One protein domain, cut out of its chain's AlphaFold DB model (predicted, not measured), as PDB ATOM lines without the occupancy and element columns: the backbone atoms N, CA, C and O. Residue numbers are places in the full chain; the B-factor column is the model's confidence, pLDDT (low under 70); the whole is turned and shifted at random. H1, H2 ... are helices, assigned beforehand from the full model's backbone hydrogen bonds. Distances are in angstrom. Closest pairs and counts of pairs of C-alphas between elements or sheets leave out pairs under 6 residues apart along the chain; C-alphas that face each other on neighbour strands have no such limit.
ATOM      1  N   ASN A   4      -6.403  23.864  22.087       69.56
ATOM      2  CA  ASN A   4      -6.986  23.962  23.426       69.56
ATOM      3  C   ASN A   4      -8.187  24.915  23.491       69.56
ATOM      4  O   ASN A   4      -9.166  24.578  24.133       69.56
ATOM      5  N   GLY A   5      -8.139  26.054  22.794       67.19
ATOM      6  CA  GLY A   5      -9.264  26.995  22.772       67.19
ATOM      7  C   GLY A   5     -10.476  26.446  22.017       67.19
ATOM      8  O   GLY A   5     -11.607  26.720  22.394       67.19
ATOM      9  N   TRP A   6     -10.252  25.625  20.983       75.81
ATOM     10  CA  TRP A   6     -11.339  24.868  20.362       75.81
ATOM     11  C   TRP A   6     -11.921  23.844  21.342       75.81
ATOM     12  O   TRP A   6     -13.130  23.831  21.537       75.81
ATOM     13  N   MET A   7     -11.073  23.041  21.995       74.25
ATOM     14  CA  MET A   7     -11.529  22.020  22.944       74.25
ATOM     15  C   MET A   7     -12.315  22.610  24.118       74.25
ATOM     16  O   MET A   7     -13.347  22.065  24.493       74.25
ATOM     17  N   GLU A   8     -11.849  23.721  24.677       75.44
ATOM     18  CA  GLU A   8     -12.529  24.448  25.750       75.44
ATOM     19  C   GLU A   8     -13.910  24.919  25.283       75.44
ATOM     20  O   GLU A   8     -14.904  24.686  25.965       75.44
ATOM     21  N   SER A   9     -13.995  25.470  24.065       71.31
ATOM     22  CA  SER A   9     -15.259  25.914  23.475       71.31
ATOM     23  C   SER A   9     -16.263  24.780  23.256       71.31
ATOM     24  O   SER A   9     -17.452  25.021  23.426       71.31
ATOM     25  N   VAL A  10     -15.822  23.577  22.865       71.88
ATOM     26  CA  VAL A  10     -16.739  22.449  22.586       71.88
ATOM     27  C   VAL A  10     -17.023  21.565  23.802       71.88
ATOM     28  O   VAL A  10     -17.975  20.797  23.793       71.88
ATOM     29  N   THR A  11     -16.205  21.627  24.855       75.62
ATOM     30  CA  THR A  11     -16.400  20.788  26.055       75.62
ATOM     31  C   THR A  11     -16.886  21.559  27.274       75.62
ATOM     32  O   THR A  11     -17.393  20.937  28.204       75.62
ATOM     33  N   GLY A  12     -16.687  22.881  27.320       71.75
ATOM     34  CA  GLY A  12     -16.936  23.702  28.507       71.75
ATOM     35  C   GLY A  12     -16.047  23.361  29.710       71.75
ATOM     36  O   GLY A  12     -16.306  23.848  30.808       71.75
ATOM     37  N   ALA A  13     -15.027  22.511  29.537       77.31
ATOM     38  CA  ALA A  13     -14.146  22.076  30.614       77.31
ATOM     39  C   ALA A  13     -12.903  22.971  30.731       77.31
ATOM     40  O   ALA A  13     -12.307  23.385  29.741       77.31
ATOM     41  N   ASP A  14     -12.466  23.194  31.966       72.31
ATOM     42  CA  ASP A  14     -11.367  24.079  32.376       72.31
ATOM     43  C   ASP A  14     -10.016  23.355  32.545       72.31
ATOM     44  O   ASP A  14      -8.963  23.968  32.760       72.31
ATOM     45  N   HIS A  15     -10.015  22.027  32.435       79.38
ATOM     46  CA  HIS A  15      -8.825  21.197  32.573       79.38
ATOM     47  C   HIS A  15      -8.586  20.330  31.335       79.38
ATOM     48  O   HIS A  15      -9.436  19.541  30.928       79.38
ATOM     49  N   ASP A  16      -7.365  20.393  30.793       79.75
ATOM     50  CA  ASP A  16      -6.937  19.652  29.595       79.75
ATOM     51  C   ASP A  16      -7.272  18.151  29.629       79.75
ATOM     52  O   ASP A  16      -7.667  17.574  28.620       79.75
ATOM     53  N   ALA A  17      -7.124  17.499  30.785       79.12
ATOM     54  CA  ALA A  17      -7.416  16.072  30.916       79.12
ATOM     55  C   ALA A  17      -8.918  15.759  30.784       79.12
ATOM     56  O   ALA A  17      -9.275  14.719  30.221       79.12
ATOM     57  N   ALA A  18      -9.778  16.656  31.274       83.19
ATOM     58  CA  ALA A  18     -11.225  16.548  31.139       83.19
ATOM     59  C   ALA A  18     -11.645  16.839  29.693       83.19
ATOM     60  O   ALA A  18     -12.341  16.018  29.099       83.19
ATOM     61  N   MET A  19     -11.112  17.910  29.091       85.56
ATOM     62  CA  MET A  19     -11.336  18.247  27.679       85.56
ATOM     63  C   MET A  19     -10.984  17.084  26.740       85.56
ATOM     64  O   MET A  19     -11.780  16.685  25.893       85.56
ATOM     65  N   ILE A  20      -9.801  16.485  26.916       89.25
ATOM     66  CA  ILE A  20      -9.345  15.362  26.085       89.25
ATOM     67  C   ILE A  20     -10.208  14.121  26.285       89.25
ATOM     68  O   ILE A  20     -10.454  13.401  25.323       89.25
ATOM     69  N   THR A  21     -10.653  13.851  27.512       88.44
ATOM     70  CA  THR A  21     -11.549  12.719  27.785       88.44
ATOM     71  C   THR A  21     -12.894  12.922  27.098       88.44
ATOM     72  O   THR A  21     -13.305  12.055  26.333       88.44
ATOM     73  N   ALA A  22     -13.504  14.097  27.270       88.81
ATOM     74  CA  ALA A  22     -14.774  14.439  26.644       88.81
ATOM     75  C   ALA A  22     -14.707  14.338  25.113       88.81
ATOM     76  O   ALA A  22     -15.585  13.742  24.499       88.81
ATOM     77  N   ILE A  23     -13.642  14.846  24.483       89.25
ATOM     78  CA  ILE A  23     -13.492  14.790  23.020       89.25
ATOM     79  C   ILE A  23     -13.132  13.387  22.529       89.25
ATOM     80  O   ILE A  23     -13.583  12.990  21.457       89.25
ATOM     81  N   ALA A  24     -12.345  12.615  23.286       92.25
ATOM     82  CA  ALA A  24     -12.047  11.226  22.935       92.25
ATOM     83  C   ALA A  24     -13.317  10.367  22.907       92.25
ATOM     84  O   ALA A  24     -13.404   9.440  22.112       92.25
ATOM     85  N   GLU A  25     -14.279  10.672  23.774       91.88
ATOM     86  CA  GLU A  25     -15.545   9.944  23.917       91.88
ATOM     87  C   GLU A  25     -16.691  10.591  23.120       91.88
ATOM     88  O   GLU A  25     -17.801  10.063  23.068       91.88
ATOM     89  N   ASN A  26     -16.429  11.723  22.460       91.19
ATOM     90  CA  ASN A  26     -17.421  12.434  21.672       91.19
ATOM     91  C   ASN A  26     -17.712  11.684  20.361       91.19
ATOM     92  O   ASN A  26     -16.821  11.434  19.541       91.19
ATOM     93  N   ARG A  27     -18.991  11.358  20.148       92.50
ATOM     94  CA  ARG A  27     -19.446  10.632  18.958       92.50
ATOM     95  C   ARG A  27     -19.223  11.420  17.668       92.50
ATOM     96  O   ARG A  27     -18.664  10.869  16.734       92.50
ATOM     97  N   ARG A  28     -19.554  12.716  17.640       92.44
ATOM     98  CA  ARG A  28     -19.345  13.587  16.468       92.44
ATOM     99  C   ARG A  28     -17.869  13.634  16.054       92.44
ATOM    100  O   ARG A  28     -17.566  13.592  14.868       92.44
ATOM    101  N   ALA A  29     -16.951  13.672  17.022       93.06
ATOM    102  CA  ALA A  29     -15.515  13.629  16.763       93.06
ATOM    103  C   ALA A  29     -15.036  12.268  16.246       93.06
ATOM    104  O   ALA A  29     -14.171  12.220  15.372       93.06
ATOM    105  N   THR A  30     -15.618  11.182  16.755       95.94
ATOM    106  CA  THR A  30     -15.342   9.823  16.272       95.94
ATOM    107  C   THR A  30     -15.835   9.647  14.837       95.94
ATOM    108  O   THR A  30     -15.045   9.268  13.979       95.94
ATOM    109  N   ASP A  31     -17.081  10.029  14.550       95.88
ATOM    110  CA  ASP A  31     -17.684   9.941  13.214       95.88
ATOM    111  C   ASP A  31     -16.889  10.783  12.195       95.88
ATOM    112  O   ASP A  31     -16.529  10.299  11.123       95.88
ATOM    113  N   ALA A  32     -16.511  12.019  12.554       96.00
ATOM    114  CA  ALA A  32     -15.680  12.878  11.703       96.00
ATOM    115  C   ALA A  32     -14.278  12.292  11.455       96.00
ATOM    116  O   ALA A  32     -13.706  12.460  10.377       96.00
ATOM    117  N   TYR A  33     -13.699  11.609  12.446       97.62
ATOM    118  CA  TYR A  33     -12.427  10.913  12.272       97.62
ATOM    119  C   TYR A  33     -12.571   9.729  11.315       97.62
ATOM    120  O   TYR A  33     -11.743   9.574  10.421       97.62
ATOM    121  N   GLU A  34     -13.611   8.914  11.477       97.44
ATOM    122  CA  GLU A  34     -13.879   7.754  10.623       97.44
ATOM    123  C   GLU A  34     -14.153   8.158   9.167       97.44
ATOM    124  O   GLU A  34     -13.642   7.509   8.249       97.44
ATOM    125  N   GLU A  35     -14.870   9.265   8.953       97.44
ATOM    126  CA  GLU A  35     -15.064   9.870   7.631       97.44
ATOM    127  C   GLU A  35     -13.728  10.327   7.028       97.44
ATOM    128  O   GLU A  35     -13.395   9.968   5.898       97.44
ATOM    129  N   LEU A  36     -12.903  11.052   7.792       97.44
ATOM    130  CA  LEU A  36     -11.585  11.492   7.322       97.44
ATOM    131  C   LEU A  36     -10.619  10.334   7.066       97.44
ATOM    132  O   LEU A  36      -9.727  10.465   6.232       97.44
ATOM    133  N   MET A  37     -10.776   9.199   7.743       97.75
ATOM    134  CA  MET A  37      -9.977   8.001   7.482       97.75
ATOM    135  C   MET A  37     -10.275   7.353   6.120       97.75
ATOM    136  O   MET A  37      -9.495   6.499   5.703       97.75
ATOM    137  N   GLN A  38     -11.327   7.786   5.412       97.31
ATOM    138  CA  GLN A  38     -11.569   7.438   4.005       97.31
ATOM    139  C   GLN A  38     -10.754   8.298   3.016       97.31
ATOM    140  O   GLN A  38     -10.685   7.971   1.835       97.31
ATOM    141  N   ASP A  39     -10.130   9.398   3.464       97.06
ATOM    142  CA  ASP A  39      -9.217  10.209   2.648       97.06
ATOM    143  C   ASP A  39      -7.795   9.626   2.679       97.06
ATOM    144  O   ASP A  39      -7.135   9.600   3.723       97.06
ATOM    145  N   ASP A  40      -7.281   9.228   1.512       96.75
ATOM    146  CA  ASP A  40      -5.963   8.593   1.364       96.75
ATOM    147  C   ASP A  40      -4.802   9.421   1.944       96.75
ATOM    148  O   ASP A  40      -3.788   8.872   2.389       96.75
ATOM    149  N   ASP A  41      -4.861  10.757   1.897       97.50
ATOM    150  CA  ASP A  41      -3.799  11.601   2.458       97.50
ATOM    151  C   ASP A  41      -3.843  11.609   3.989       97.50
ATOM    152  O   ASP A  41      -2.800  11.476   4.636       97.50
ATOM    153  N   PHE A  42      -5.032  11.744   4.574       97.88
ATOM    154  CA  PHE A  42      -5.216  11.702   6.020       97.88
ATOM    155  C   PHE A  42      -4.877  10.318   6.582       97.88
ATOM    156  O   PHE A  42      -4.046  10.222   7.492       97.88
ATOM    157  N   GLN A  43      -5.403   9.252   5.975       97.81
ATOM    158  CA  GLN A  43      -5.139   7.874   6.384       97.81
ATOM    159  C   GLN A  43      -3.637   7.566   6.368       97.81
ATOM    160  O   GLN A  43      -3.078   7.135   7.379       97.81
ATOM    161  N   ARG A  44      -2.932   7.866   5.266       97.75
ATOM    162  CA  ARG A  44      -1.475   7.644   5.177       97.75
ATOM    163  C   ARG A  44      -0.704   8.380   6.266       97.75
ATOM    164  O   ARG A  44       0.306   7.872   6.751       97.75
ATOM    165  N   ARG A  45      -1.150   9.571   6.671       97.94
ATOM    166  CA  ARG A  45      -0.502  10.346   7.742       97.94
ATOM    167  C   ARG A  45      -0.725   9.733   9.110       97.94
ATOM    168  O   ARG A  45       0.235   9.665   9.876       97.94
ATOM    169  N   VAL A  46      -1.944   9.291   9.400       97.75
ATOM    170  CA  VAL A  46      -2.274   8.600  10.650       97.75
ATOM    171  C   VAL A  46      -1.488   7.295  10.752       97.75
ATOM    172  O   VAL A  46      -0.796   7.090  11.747       97.75
ATOM    173  N   MET A  47      -1.473   6.480   9.693       97.31
ATOM    174  CA  MET A  47      -0.702   5.233   9.661       97.31
ATOM    175  C   MET A  47       0.807   5.484   9.769       97.31
ATOM    176  O   MET A  47       1.503   4.811  10.517       97.31
ATOM    177  N   ALA A  48       1.348   6.507   9.099       95.88
ATOM    178  CA  ALA A  48       2.760   6.864   9.261       95.88
ATOM    179  C   ALA A  48       3.083   7.392  10.670       95.88
ATOM    180  O   ALA A  48       4.229   7.311  11.112       95.88
ATOM    181  N   PHE A  49       2.119   7.989  11.372       96.25
ATOM    182  CA  PHE A  49       2.296   8.420  12.755       96.25
ATOM    183  C   PHE A  49       2.228   7.246  13.735       96.25
ATOM    184  O   PHE A  49       3.018   7.236  14.679       96.25
ATOM    185  N   SER A  50       1.381   6.238  13.485       96.06
ATOM    186  CA  SER A  50       1.287   5.050  14.344       96.06
ATOM    187  C   SER A  50       2.564   4.209  14.359       96.06
ATOM    188  O   SER A  50       2.905   3.638  15.387       96.06
ATOM    189  N   GLN A  51       3.378   4.269  13.302       93.56
ATOM    190  CA  GLN A  51       4.725   3.672  13.275       93.56
ATOM    191  C   GLN A  51       5.700   4.259  14.318       93.56
ATOM    192  O   GLN A  51       6.771   3.710  14.575       93.56
ATOM    193  N   LEU A  52       5.364   5.404  14.922       91.50
ATOM    194  CA  LEU A  52       6.136   6.012  16.009       91.50
ATOM    195  C   LEU A  52       5.591   5.640  17.393       91.50
ATOM    196  O   LEU A  52       6.021   6.228  18.390       91.50
ATOM    197  N   TRP A  53       4.637   4.718  17.482       92.25
ATOM    198  CA  TRP A  53       4.039   4.281  18.739       92.25
ATOM    199  C   TRP A  53       4.767   3.043  19.291       92.25
ATOM    200  O   TRP A  53       5.454   2.341  18.551       92.25
ATOM    201  N   PRO A  54       4.721   2.805  20.614       91.94
ATOM    202  CA  PRO A  54       4.069   3.618  21.640       91.94
ATOM    203  C   PRO A  54       4.880   4.868  22.027       91.94
ATOM    204  O   PRO A  54       6.095   4.945  21.832       91.94
ATOM    205  N   VAL A  55       4.194   5.844  22.621       91.44
ATOM    206  CA  VAL A  55       4.752   7.074  23.198       91.44
ATOM    207  C   VAL A  55       4.733   6.965  24.722       91.44
ATOM    208  O   VAL A  55       3.667   6.914  25.341       91.44
ATOM    209  N   LEU A  56       5.916   6.936  25.340       90.75
ATOM    210  CA  LEU A  56       6.067   6.878  26.798       90.75
ATOM    211  C   LEU A  56       5.681   8.210  27.445       90.75
ATOM    212  O   LEU A  56       6.016   9.271  26.927       90.75
ATOM    213  N   ASN A  57       5.049   8.175  28.614       91.00
ATOM    214  CA  ASN A  57       4.834   9.374  29.416       91.00
ATOM    215  C   ASN A  57       6.149   9.780  30.106       91.00
ATOM    216  O   ASN A  57       6.596   9.114  31.040       91.00
ATOM    217  N   VAL A  58       6.765  10.882  29.673       87.50
ATOM    218  CA  VAL A  58       8.087  11.324  30.162       87.50
ATOM    219  C   VAL A  58       8.072  11.633  31.659       87.50
ATOM    220  O   VAL A  58       9.038  11.330  32.358       87.50
ATOM    221  N   ARG A  59       6.981  12.206  32.181       88.00
ATOM    222  CA  ARG A  59       6.847  12.481  33.619       88.00
ATOM    223  C   ARG A  59       6.846  11.183  34.428       88.00
ATOM    224  O   ARG A  59       7.537  11.105  35.438       88.00
ATOM    225  N   ASP A  60       6.119  10.170  33.963       90.81
ATOM    226  CA  ASP A  60       6.035   8.854  34.604       90.81
ATOM    227  C   ASP A  60       7.368   8.093  34.512       90.81
ATOM    228  O   ASP A  60       7.799   7.497  35.498       90.81
ATOM    229  N   VAL A  61       8.069   8.185  33.371       89.25
ATOM    230  CA  VAL A  61       9.444   7.671  33.220       89.25
ATOM    231  C   VAL A  61      10.356   8.303  34.263       89.25
ATOM    232  O   VAL A  61      11.011   7.587  35.011       89.25
ATOM    233  N   ARG A  62      10.366   9.635  34.374       87.69
ATOM    234  CA  ARG A  62      11.223  10.339  35.339       87.69
ATOM    235  C   ARG A  62      10.907   9.968  36.782       87.69
ATOM    236  O   ARG A  62      11.824   9.836  37.585       87.69
ATOM    237  N   GLN A  63       9.627   9.804  37.102       90.38
ATOM    238  CA  GLN A  63       9.180   9.434  38.440       90.38
ATOM    239  C   GLN A  63       9.600   8.007  38.821       90.38
ATOM    240  O   GLN A  63       9.969   7.780  39.968       90.38
ATOM    241  N   LYS A  64       9.539   7.053  37.884       91.88
ATOM    242  CA  LYS A  64       9.748   5.621  38.169       91.88
ATOM    243  C   LYS A  64      11.157   5.115  37.863       91.88
ATOM    244  O   LYS A  64      11.622   4.184  38.508       91.88
ATOM    245  N   LEU A  65      11.816   5.689  36.861       88.00
ATOM    246  CA  LEU A  65      13.124   5.259  36.355       88.00
ATOM    247  C   LEU A  65      14.229   6.302  36.581       88.00
ATOM    248  O   LEU A  65      15.396   5.998  36.345       88.00
ATOM    249  N   GLY A  66      13.882   7.502  37.058       86.94
ATOM    250  CA  GLY A  66      14.821   8.594  37.310       86.94
ATOM    251  C   GLY A  66      14.966   9.567  36.135       86.94
ATOM    252  O   GLY A  66      14.559   9.295  35.004       86.94
ATOM    253  N   ARG A  67      15.540  10.748  36.408       81.75
ATOM    254  CA  ARG A  67      15.668  11.842  35.424       81.75
ATOM    255  C   ARG A  67      16.561  11.487  34.234       81.75
ATOM    256  O   ARG A  67      16.270  11.934  33.125       81.75
ATOM    257  N   ASP A  68      17.558  10.641  34.461       80.88
ATOM    258  CA  ASP A  68      18.580  10.286  33.473       80.88
ATOM    259  C   ASP A  68      18.244   9.013  32.684       80.88
ATOM    260  O   ASP A  68      19.040   8.573  31.862       80.88
ATOM    261  N   ALA A  69      17.054   8.430  32.883       81.31
ATOM    262  CA  ALA A  69      16.661   7.165  32.257       81.31
ATOM    263  C   ALA A  69      16.788   7.172  30.721       81.31
ATOM    264  O   ALA A  69      17.195   6.175  30.142       81.31
ATOM    265  N   PHE A  70      16.496   8.301  30.066       74.62
ATOM    266  CA  PHE A  70      16.622   8.443  28.606       74.62
ATOM    267  C   PHE A  70      18.068   8.565  28.102       74.62
ATOM    268  O   PHE A  70      18.295   8.440  26.901       74.62
ATOM    269  N   TRP A  71      19.024   8.854  28.987       72.00
ATOM    270  CA  TRP A  71      20.443   9.016  28.660       72.00
ATOM    271  C   TRP A  71      21.269   7.796  29.045       72.00
ATOM    272  O   TRP A  71      22.229   7.462  28.360       72.00
ATOM    273  N   ALA A  72      20.904   7.156  30.155       69.69
ATOM    274  CA  ALA A  72      21.645   6.044  30.729       69.69
ATOM    275  C   ALA A  72      21.349   4.698  30.053       69.69
ATOM    276  O   ALA A  72      22.098   3.754  30.264       69.69
ATOM    277  N   GLN A  73      20.248   4.601  29.304       67.50
ATOM    278  CA  GLN A  73      19.749   3.350  28.735       67.50
ATOM    279  C   GLN A  73      19.617   3.489  27.225       67.50
ATOM    280  O   GLN A  73      19.169   4.527  26.724       67.50
ATOM    281  N   ASP A  74      19.954   2.422  26.506       77.81
ATOM    282  CA  ASP A  74      19.528   2.303  25.120       77.81
ATOM    283  C   ASP A  74      18.005   2.089  25.034       77.81
ATOM    284  O   ASP A  74      17.281   1.987  26.033       77.81
ATOM    285  N   ARG A  75      17.486   2.092  23.806       76.81
ATOM    286  CA  ARG A  75      16.044   2.007  23.580       76.81
ATOM    287  C   ARG A  75      15.465   0.685  24.080       76.81
ATOM    288  O   ARG A  75      14.386   0.716  24.664       76.81
ATOM    289  N   ASP A  76      16.132  -0.434  23.844       81.00
ATOM    290  CA  ASP A  76      15.575  -1.745  24.164       81.00
ATOM    291  C   ASP A  76      15.586  -1.962  25.679       81.00
ATOM    292  O   ASP A  76      14.563  -2.343  26.254       81.00
ATOM    293  N   GLU A  77      16.661  -1.554  26.359       83.25
ATOM    294  CA  GLU A  77      16.737  -1.583  27.819       83.25
ATOM    295  C   GLU A  77      15.664  -0.687  28.460       83.25
ATOM    296  O   GLU A  77      14.971  -1.104  29.398       83.25
ATOM    297  N   LEU A  78      15.454   0.523  27.928       83.31
ATOM    298  CA  LEU A  78      14.389   1.412  28.395       83.31
ATOM    299  C   LEU A  78      13.008   0.769  28.200       83.31
ATOM    300  O   LEU A  78      12.152   0.860  29.087       83.31
ATOM    301  N   PHE A  79      12.782   0.101  27.065       83.00
ATOM    302  CA  PHE A  79      11.520  -0.568  26.743       83.00
ATOM    303  C   PHE A  79      11.257  -1.834  27.573       83.00
ATOM    304  O   PHE A  79      10.089  -2.131  27.860       83.00
ATOM    305  N   ASP A  80      12.297  -2.520  28.029       85.94
ATOM    306  CA  ASP A  80      12.183  -3.632  28.969       85.94
ATOM    307  C   ASP A  80      11.942  -3.144  30.397       85.94
ATOM    308  O   ASP A  80      11.014  -3.592  31.081       85.94
ATOM    309  N   ARG A  81      12.723  -2.164  30.862       83.94
ATOM    310  CA  ARG A  81      12.588  -1.610  32.217       83.94
ATOM    311  C   ARG A  81      11.242  -0.937  32.422       83.94
ATOM    312  O   ARG A  81      10.598  -1.163  33.449       83.94
ATOM    313  N   ARG A  82      10.768  -0.172  31.433       86.50
ATOM    314  CA  ARG A  82       9.448   0.475  31.487       86.50
ATOM    315  C   ARG A  82       8.319  -0.543  31.638       86.50
ATOM    316  O   ARG A  82       7.328  -0.231  32.294       86.50
ATOM    317  N   ARG A  83       8.460  -1.751  31.067       86.19
ATOM    318  CA  ARG A  83       7.480  -2.839  31.212       86.19
ATOM    319  C   ARG A  83       7.453  -3.358  32.648       86.19
ATOM    320  O   ARG A  83       6.371  -3.527  33.195       86.19
ATOM    321  N   ARG A  84       8.622  -3.546  33.273       87.38
ATOM    322  CA  ARG A  84       8.743  -4.060  34.653       87.38
ATOM    323  C   ARG A  84       8.154  -3.117  35.702       87.38
ATOM    324  O   ARG A  84       7.523  -3.583  36.640       87.38
ATOM    325  N   VAL A  85       8.338  -1.805  35.540       89.38
ATOM    326  CA  VAL A  85       7.838  -0.798  36.503       89.38
ATOM    327  C   VAL A  85       6.482  -0.193  36.112       89.38
ATOM    328  O   VAL A  85       5.990   0.720  36.776       89.38
ATOM    329  N   GLY A  86       5.888  -0.656  35.008       91.00
ATOM    330  CA  GLY A  86       4.583  -0.196  34.532       91.00
ATOM    331  C   GLY A  86       4.542   1.297  34.204       91.00
ATOM    332  O   GLY A  86       3.667   2.014  34.693       91.00
ATOM    333  N   VAL A  87       5.497   1.805  33.421       91.31
ATOM    334  CA  VAL A  87       5.444   3.186  32.904       91.31
ATOM    335  C   VAL A  87       4.227   3.356  31.996       91.31
ATOM    336  O   VAL A  87       3.993   2.548  31.094       91.31
ATOM    337  N   ARG A  88       3.481   4.445  32.195       92.75
ATOM    338  CA  ARG A  88       2.341   4.814  31.346       92.75
ATOM    339  C   ARG A  88       2.783   5.167  29.926       92.75
ATOM    340  O   ARG A  88       3.780   5.859  29.724       92.75
ATOM    341  N   MET A  89       1.987   4.753  28.947       92.88
ATOM    342  CA  MET A  89       2.217   5.023  27.529       92.88
ATOM    343  C   MET A  89       0.894   5.206  26.786       92.88
ATOM    344  O   MET A  89      -0.162   4.846  27.303       92.88
ATOM    345  N   GLN A  90       0.967   5.781  25.591       94.62
ATOM    346  CA  GLN A  90      -0.148   5.870  24.655       94.62
ATOM    347  C   GLN A  90       0.280   5.377  23.265       94.62
ATOM    348  O   GLN A  90       1.457   5.518  22.920       94.62
ATOM    349  N   PRO A  91      -0.647   4.837  22.466       95.56
ATOM    350  CA  PRO A  91      -2.008   4.462  22.860       95.56
ATOM    351  C   PRO A  91      -2.040   3.243  23.803       95.56
ATOM    352  O   PRO A  91      -1.099   2.451  23.862       95.56
ATOM    353  N   VAL A  92      -3.133   3.098  24.555       92.38
ATOM    354  CA  VAL A  92      -3.446   1.882  25.327       92.38
ATOM    355  C   VAL A  92      -4.245   0.918  24.446       92.38
ATOM    356  O   VAL A  92      -5.119   1.356  23.700       92.38
ATOM    357  N   GLY A  93      -3.964  -0.387  24.545       88.69
ATOM    358  CA  GLY A  93      -4.713  -1.423  23.820       88.69
ATOM    359  C   GLY A  93      -4.536  -1.368  22.300       88.69
ATOM    360  O   GLY A  93      -5.486  -1.621  21.572       88.69
ATOM    361  N   TRP A  94      -3.352  -0.978  21.831       90.56
ATOM    362  CA  TRP A  94      -3.002  -0.922  20.411       90.56
ATOM    363  C   TRP A  94      -1.981  -2.004  20.072       90.56
ATOM    364  O   TRP A  94      -1.037  -2.216  20.845       90.56
ATOM    365  N   THR A  95      -2.153  -2.627  18.910       90.12
ATOM    366  CA  THR A  95      -1.208  -3.585  18.336       90.12
ATOM    367  C   THR A  95      -0.565  -2.985  17.093       90.12
ATOM    368  O   THR A  95      -1.195  -2.230  16.353       90.12
ATOM    369  N   ASP A  96       0.705  -3.315  16.861       86.62
ATOM    370  CA  ASP A  96       1.403  -2.855  15.666       86.62
ATOM    371  C   ASP A  96       0.703  -3.351  14.392       86.62
ATOM    372  O   ASP A  96       0.335  -4.520  14.289       86.62
ATOM    373  N   GLY A  97       0.500  -2.440  13.440       85.62
ATOM    374  CA  GLY A  97      -0.260  -2.685  12.210       85.62
ATOM    375  C   GLY A  97      -1.763  -2.385  12.282       85.62
ATOM    376  O   GLY A  97      -2.371  -2.212  11.225       85.62
ATOM    377  N   ASP A  98      -2.356  -2.239  13.473       92.69
ATOM    378  CA  ASP A  98      -3.776  -1.887  13.599       92.69
ATOM    379  C   ASP A  98      -4.053  -0.466  13.087       92.69
ATOM    380  O   ASP A  98      -3.247   0.460  13.268       92.69
ATOM    381  N   VAL A  99      -5.244  -0.270  12.510       94.62
ATOM    382  CA  VAL A  99      -5.767   1.064  12.196       94.62
ATOM    383  C   VAL A  99      -6.120   1.767  13.511       94.62
ATOM    384  O   VAL A  99      -6.959   1.260  14.258       94.62
ATOM    385  N   PRO A 100      -5.519   2.928  13.821       96.75
ATOM    386  CA  PRO A 100      -5.810   3.614  15.068       96.75
ATOM    387  C   PRO A 100      -7.263   4.065  15.169       96.75
ATOM    388  O   PRO A 100      -7.821   4.598  14.209       96.75
ATOM    389  N   THR A 101      -7.847   3.954  16.357       97.25
ATOM    390  CA  THR A 101      -9.138   4.586  16.657       97.25
ATOM    391  C   THR A 101      -8.963   6.062  17.023       97.25
ATOM    392  O   THR A 101      -7.869   6.500  17.403       97.25
ATOM    393  N   TRP A 102     -10.052   6.839  16.969       96.94
ATOM    394  CA  TRP A 102     -10.043   8.242  17.394       96.94
ATOM    395  C   TRP A 102      -9.503   8.439  18.828       96.94
ATOM    396  O   TRP A 102      -8.550   9.210  18.998       96.94
ATOM    397  N   PRO A 103      -9.986   7.704  19.856       96.69
ATOM    398  CA  PRO A 103      -9.442   7.818  21.207       96.69
ATOM    399  C   PRO A 103      -7.939   7.531  21.289       96.69
ATOM    400  O   PRO A 103      -7.213   8.225  22.005       96.69
ATOM    401  N   GLN A 104      -7.455   6.518  20.562       97.19
ATOM    402  CA  GLN A 104      -6.038   6.148  20.545       97.19
ATOM    403  C   GLN A 104      -5.185   7.265  19.938       97.19
ATOM    404  O   GLN A 104      -4.178   7.668  20.531       97.19
ATOM    405  N   LEU A 105      -5.606   7.805  18.792       97.25
ATOM    406  CA  LEU A 105      -4.917   8.903  18.126       97.25
ATOM    407  C   LEU A 105      -4.879  10.153  19.015       97.25
ATOM    408  O   LEU A 105      -3.795  10.673  19.296       97.25
ATOM    409  N   LEU A 106      -6.036  10.603  19.507       96.38
ATOM    410  CA  LEU A 106      -6.154  11.831  20.288       96.38
ATOM    411  C   LEU A 106      -5.348  11.763  21.592       96.38
ATOM    412  O   LEU A 106      -4.569  12.674  21.892       96.38
ATOM    413  N   ARG A 107      -5.471  10.667  22.354       95.69
ATOM    414  CA  ARG A 107      -4.724  10.495  23.613       95.69
ATOM    415  C   ARG A 107      -3.217  10.403  23.370       95.69
ATOM    416  O   ARG A 107      -2.436  10.875  24.199       95.69
ATOM    417  N   THR A 108      -2.790   9.869  22.225       95.75
ATOM    418  CA  THR A 108      -1.370   9.836  21.851       95.75
ATOM    419  C   THR A 108      -0.844  11.218  21.476       95.75
ATOM    420  O   THR A 108       0.208  11.618  21.977       95.75
ATOM    421  N   ILE A 109      -1.592  11.991  20.681       94.56
ATOM    422  CA  ILE A 109      -1.275  13.396  20.373       94.56
ATOM    423  C   ILE A 109      -1.165  14.215  21.667       94.56
ATOM    424  O   ILE A 109      -0.203  14.966  21.851       94.56
ATOM    425  N   TYR A 110      -2.093  14.015  22.604       92.44
ATOM    426  CA  TYR A 110      -2.047  14.660  23.911       92.44
ATOM    427  C   TYR A 110      -0.811  14.257  24.730       92.44
ATOM    428  O   TYR A 110      -0.147  15.114  25.311       92.44
ATOM    429  N   CYS A 111      -0.442  12.972  24.733       91.94
ATOM    430  CA  CYS A 111       0.778  12.497  25.388       91.94
ATOM    431  C   CYS A 111       2.035  13.175  24.812       91.94
ATOM    432  O   CYS A 111       2.869  13.667  25.573       91.94
ATOM    433  N   VAL A 112       2.136  13.287  23.480       91.44
ATOM    434  CA  VAL A 112       3.225  14.018  22.802       91.44
ATOM    435  C   VAL A 112       3.269  15.478  23.258       91.44
ATOM    436  O   VAL A 112       4.339  15.980  23.605       91.44
ATOM    437  N   ARG A 113       2.112  16.149  23.327       87.19
ATOM    438  CA  ARG A 113       1.999  17.532  23.814       87.19
ATOM    439  C   ARG A 113       2.511  17.665  25.251       87.19
ATOM    440  O   ARG A 113       3.312  18.547  25.536       87.19
ATOM    441  N   CYS A 114       2.091  16.784  26.154       86.81
ATOM    442  CA  CYS A 114       2.552  16.785  27.545       86.81
ATOM    443  C   CYS A 114       4.062  16.524  27.654       86.81
ATOM    444  O   CYS A 114       4.750  17.174  28.440       86.81
ATOM    445  N   ASN A 115       4.599  15.614  26.841       86.94
ATOM    446  CA  ASN A 115       6.027  15.309  26.827       86.94
ATOM    447  C   ASN A 115       6.883  16.496  26.369       86.94
ATOM    448  O   ASN A 115       7.940  16.722  26.960       86.94
ATOM    449  N   LEU A 116       6.416  17.285  25.391       79.00
ATOM    450  CA  LEU A 116       7.073  18.533  24.983       79.00
ATOM    451  C   LEU A 116       7.273  19.485  26.166       79.00
ATOM    452  O   LEU A 116       8.383  19.964  26.395       79.00
ATOM    453  N   PHE A 117       6.216  19.720  26.948       63.97
ATOM    454  CA  PHE A 117       6.268  20.607  28.115       63.97
ATOM    455  C   PHE A 117       7.152  20.068  29.240       63.97
ATOM    456  O   PHE A 117       7.655  20.830  30.063       63.97
ATOM    457  N   HIS A 118       7.386  18.757  29.271       65.56
ATOM    458  CA  HIS A 118       8.270  18.130  30.244       65.56
ATOM    459  C   HIS A 118       9.730  18.027  29.781       65.56
ATOM    460  O   HIS A 118      10.548  17.539  30.559       65.56
ATOM    461  N   GLY A 119      10.085  18.539  28.595       58.62
ATOM    462  CA  GLY A 119      11.449  18.945  28.239       58.62
ATOM    463  C   GLY A 119      12.533  17.909  28.539       58.62
ATOM    464  O   GLY A 119      13.460  18.174  29.307       58.62
ATOM    465  N   ALA A 120      12.423  16.703  27.985       54.91
ATOM    466  CA  ALA A 120      13.569  15.805  27.913       54.91
ATOM    467  C   ALA A 120      14.327  16.110  26.618       54.91
ATOM    468  O   ALA A 120      13.855  15.792  25.535       54.91
ATOM    469  N   LYS A 121      15.511  16.724  26.725       53.38
ATOM    470  CA  LYS A 121      16.534  16.515  25.696       53.38
ATOM    471  C   LYS A 121      16.880  15.027  25.802       53.38
ATOM    472  O   LYS A 121      17.175  14.571  26.899       53.38
ATOM    473  N   SER A 122      16.711  14.265  24.734       55.38
ATOM    474  CA  SER A 122      16.901  12.811  24.691       55.38
ATOM    475  C   SER A 122      17.646  12.479  23.399       55.38
ATOM    476  O   SER A 122      17.444  13.182  22.409       55.38
ATOM    477  N   PRO A 123      18.454  11.408  23.321       52.97
ATOM    478  CA  PRO A 123      19.005  10.917  22.051       52.97
ATOM    479  C   PRO A 123      17.934  10.704  20.961       52.97
ATOM    480  O   PRO A 123      18.232  10.698  19.769       52.97
ATOM    481  N   GLN A 124      16.662  10.608  21.359       61.19
ATOM    482  CA  GLN A 124      15.486  10.497  20.499       61.19
ATOM    483  C   GLN A 124      15.060  11.809  19.807       61.19
ATOM    484  O   GLN A 124      14.005  11.812  19.181       61.19
ATOM    485  N   HIS A 125      15.856  12.891  19.834       65.25
ATOM    486  CA  HIS A 125      15.513  14.196  19.231       65.25
ATOM    487  C   HIS A 125      14.892  14.105  17.822       65.25
ATOM    488  O   HIS A 125      13.969  14.857  17.516       65.25
ATOM    489  N   GLY A 126      15.367  13.190  16.967       72.81
ATOM    490  CA  GLY A 126      14.781  12.957  15.641       72.81
ATOM    491  C   GLY A 126      13.351  12.408  15.702       72.81
ATOM    492  O   GLY A 126      12.452  12.951  15.064       72.81
ATOM    493  N   ARG A 127      13.119  11.376  16.525       82.31
ATOM    494  CA  ARG A 127      11.791  10.787  16.753       82.31
ATOM    495  C   ARG A 127      10.855  11.762  17.460       82.31
ATOM    496  O   ARG A 127       9.706  11.872  17.054       82.31
ATOM    497  N   ASP A 128      11.334  12.476  18.475       81.94
ATOM    498  CA  ASP A 128      10.533  13.458  19.214       81.94
ATOM    499  C   ASP A 128      10.093  14.599  18.294       81.94
ATOM    500  O   ASP A 128       8.918  14.962  18.264       81.94
ATOM    501  N   ARG A 129      11.005  15.106  17.455       84.94
ATOM    502  CA  ARG A 129      10.674  16.094  16.422       84.94
ATOM    503  C   ARG A 129       9.602  15.572  15.466       84.94
ATOM    504  O   ARG A 129       8.673  16.309  15.134       84.94
ATOM    505  N   ASP A 130       9.719  14.322  15.033       90.75
ATOM    506  CA  ASP A 130       8.749  13.691  14.143       90.75
ATOM    507  C   ASP A 130       7.389  13.476  14.814       90.75
ATOM    508  O   ASP A 130       6.366  13.783  14.201       90.75
ATOM    509  N   LEU A 131       7.361  13.037  16.075       91.69
ATOM    510  CA  LEU A 131       6.138  12.898  16.866       91.69
ATOM    511  C   LEU A 131       5.385  14.227  16.934       91.69
ATOM    512  O   LEU A 131       4.186  14.270  16.676       91.69
ATOM    513  N   VAL A 132       6.097  15.312  17.232       90.31
ATOM    514  CA  VAL A 132       5.537  16.662  17.377       90.31
ATOM    515  C   VAL A 132       5.043  17.214  16.045       90.31
ATOM    516  O   VAL A 132       3.941  17.752  15.947       90.31
ATOM    517  N   ARG A 133       5.848  17.072  14.990       92.25
ATOM    518  CA  ARG A 133       5.494  17.573  13.661       92.25
ATOM    519  C   ARG A 133       4.299  16.820  13.079       92.25
ATOM    520  O   ARG A 133       3.408  17.447  12.506       92.25
ATOM    521  N   ARG A 134       4.287  15.487  13.186       95.19
ATOM    522  CA  ARG A 134       3.209  14.645  12.645       95.19
ATOM    523  C   ARG A 134       1.920  14.830  13.441       95.19
ATOM    524  O   ARG A 134       0.880  15.014  12.814       95.19
ATOM    525  N   SER A 135       1.991  14.887  14.776       94.38
ATOM    526  CA  SER A 135       0.817  15.121  15.625       94.38
ATOM    527  C   SER A 135       0.146  16.459  15.313       94.38
ATOM    528  O   SER A 135      -1.051  16.488  15.037       94.38
ATOM    529  N   GLY A 136       0.916  17.552  15.245       91.44
ATOM    530  CA  GLY A 136       0.383  18.875  14.916       91.44
ATOM    531  C   GLY A 136      -0.246  18.939  13.523       91.44
ATOM    532  O   GLY A 136      -1.290  19.564  13.344       91.44
ATOM    533  N   ARG A 137       0.347  18.256  12.532       95.06
ATOM    534  CA  ARG A 137      -0.205  18.200  11.170       95.06
ATOM    535  C   ARG A 137      -1.525  17.434  11.109       95.06
ATOM    536  O   ARG A 137      -2.459  17.931  10.492       95.06
ATOM    537  N   ILE A 138      -1.594  16.254  11.725       96.81
ATOM    538  CA  ILE A 138      -2.816  15.435  11.757       96.81
ATOM    539  C   ILE A 138      -3.938  16.203  12.450       96.81
ATOM    540  O   ILE A 138      -5.037  16.302  11.915       96.81
ATOM    541  N   LEU A 139      -3.637  16.815  13.595       93.88
ATOM    542  CA  LEU A 139      -4.611  17.576  14.364       93.88
ATOM    543  C   LEU A 139      -5.161  18.771  13.589       93.88
ATOM    544  O   LEU A 139      -6.363  19.004  13.567       93.88
ATOM    545  N   ARG A 140      -4.280  19.501  12.901       92.81
ATOM    546  CA  ARG A 140      -4.676  20.601  12.023       92.81
ATOM    547  C   ARG A 140      -5.593  20.123  10.897       92.81
ATOM    548  O   ARG A 140      -6.617  20.749  10.663       92.81
ATOM    549  N   MET A 141      -5.249  19.017  10.235       95.06
ATOM    550  CA  MET A 141      -6.087  18.448   9.176       95.06
ATOM    551  C   MET A 141      -7.451  18.013   9.702       95.06
ATOM    552  O   MET A 141      -8.444  18.281   9.039       95.06
ATOM    553  N   PHE A 142      -7.505  17.391  10.883       94.88
ATOM    554  CA  PHE A 142      -8.764  17.016  11.521       94.88
ATOM    555  C   PHE A 142      -9.651  18.243  11.768       94.88
ATOM    556  O   PHE A 142     -10.797  18.259  11.339       94.88
ATOM    557  N   ILE A 143      -9.097  19.308  12.360       91.62
ATOM    558  CA  ILE A 143      -9.833  20.553  12.633       91.62
ATOM    559  C   ILE A 143     -10.329  21.217  11.343       91.62
ATOM    560  O   ILE A 143     -11.491  21.609  11.253       91.62
ATOM    561  N   GLU A 144      -9.441  21.379  10.357       92.31
ATOM    562  CA  GLU A 144      -9.741  22.096   9.113       92.31
ATOM    563  C   GLU A 144     -10.714  21.307   8.228       92.31
ATOM    564  O   GLU A 144     -11.684  21.867   7.725       92.31
ATOM    565  N   ARG A 145     -10.476  20.005   8.042       94.56
ATOM    566  CA  ARG A 145     -11.275  19.171   7.132       94.56
ATOM    567  C   ARG A 145     -12.538  18.622   7.786       94.56
ATOM    568  O   ARG A 145     -13.549  18.515   7.105       94.56
ATOM    569  N   GLY A 146     -12.508  18.353   9.091       90.25
ATOM    570  CA  GLY A 146     -13.690  18.007   9.889       90.25
ATOM    571  C   GLY A 146     -14.564  19.215  10.242       90.25
ATOM    572  O   GLY A 146     -15.573  19.064  10.931       90.25
ATOM    573  N   ARG A 147     -14.176  20.421   9.788       89.12
ATOM    574  CA  ARG A 147     -14.884  21.693  10.009       89.12
ATOM    575  C   ARG A 147     -15.223  21.928  11.478       89.12
ATOM    576  O   ARG A 147     -16.298  22.410  11.818       89.12
ATOM    577  N   CYS A 148     -14.288  21.601  12.365       86.62
ATOM    578  CA  CYS A 148     -14.534  21.600  13.803       86.62
ATOM    579  C   CYS A 148     -14.889  22.983  14.376       86.62
ATOM    580  O   CYS A 148     -15.498  23.063  15.435       86.62
ATOM    581  N   PHE A 149     -14.532  24.071  13.686       82.62
ATOM    582  CA  PHE A 149     -14.923  25.435  14.069       82.62
ATOM    583  C   PHE A 149     -16.382  25.778  13.736       82.62
ATOM    584  O   PHE A 149     -16.909  26.746  14.271       82.62
ATOM    585  N   GLU A 150     -17.029  25.005  12.863       85.25
ATOM    586  CA  GLU A 150     -18.458  25.127  12.542       85.25
ATOM    587  C   GLU A 150     -19.313  24.259  13.471       85.25
ATOM    588  O   GLU A 150     -20.535  24.199  13.330       85.25
ATOM    589  N   TRP A 151     -18.687  23.543  14.409       83.81
ATOM    590  CA  TRP A 151     -19.405  22.748  15.390       83.81
ATOM    591  C   TRP A 151     -20.032  23.684  16.411       83.81
ATOM    592  O   TRP A 151     -19.420  24.066  17.402       83.81
TER     593      TRP A 151
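Overview. This is residues 4 to 151 of the 153 residues of an uncharacterized protein of Sphingomonas leidyi (UniProt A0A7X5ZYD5). H8 runs through the middle, with H9 crossing it on one side, H4 packed on H9, and H3 standing across the end where H8 begins and H9 ends. H2 packs on H8 near that end with H1 beyond it, while H5, H6 and H7 form a loose head at the other end, from which a long unnamed stretch runs back to H8. The printed part has 148 residues with nine named helices, H1 to H9 in order, and no named strand: all helix. It is compact, with a radius of gyration of the C-alphas of 15.9 A and spans of 48 by 35 by 24 A.

Along the chain. H1, residues 4 to 11, begins at C-alpha 4 (-6.986, 23.962, 23.426). H2 is residues 16 to 24, H3 27 to 36, H4 40 to 50 and 15.3 A long, H5 58 to 65, H6 69 to 72 and H7 75 to 84. H8, residues 102 to 117, measures 23.1 A; H9, residues 125 to 145, measures 29.8 A and ends at C-alpha 145 (-11.275, 19.171, 7.132).

Arrangement. H8 touches H9 at a steep tilt of 49 degrees, with residues 109 to 116 alone; the closest C-alphas, of Ile 109 and Ser 135, are 5.5 A apart. H2 touches H8 at a shallow tilt of 21 degrees, opposite ways, closest at the C-alphas of Ala 24 and Pro 103, 4.6 A. H3 and H8 are about perpendicular at 87 degrees and touch, closest at the C-alphas of Thr 30 and Trp 102, 5.6 A. In H7, 5 of 6 O i to N i+4 pairs are within hydrogen-bond range.

Size, cuts and confidence. The printed part has no cut. The link from H7 to H8 is long. Residues 4 to 5, 72 to 73 and 117 to 125 have pLDDT under 70.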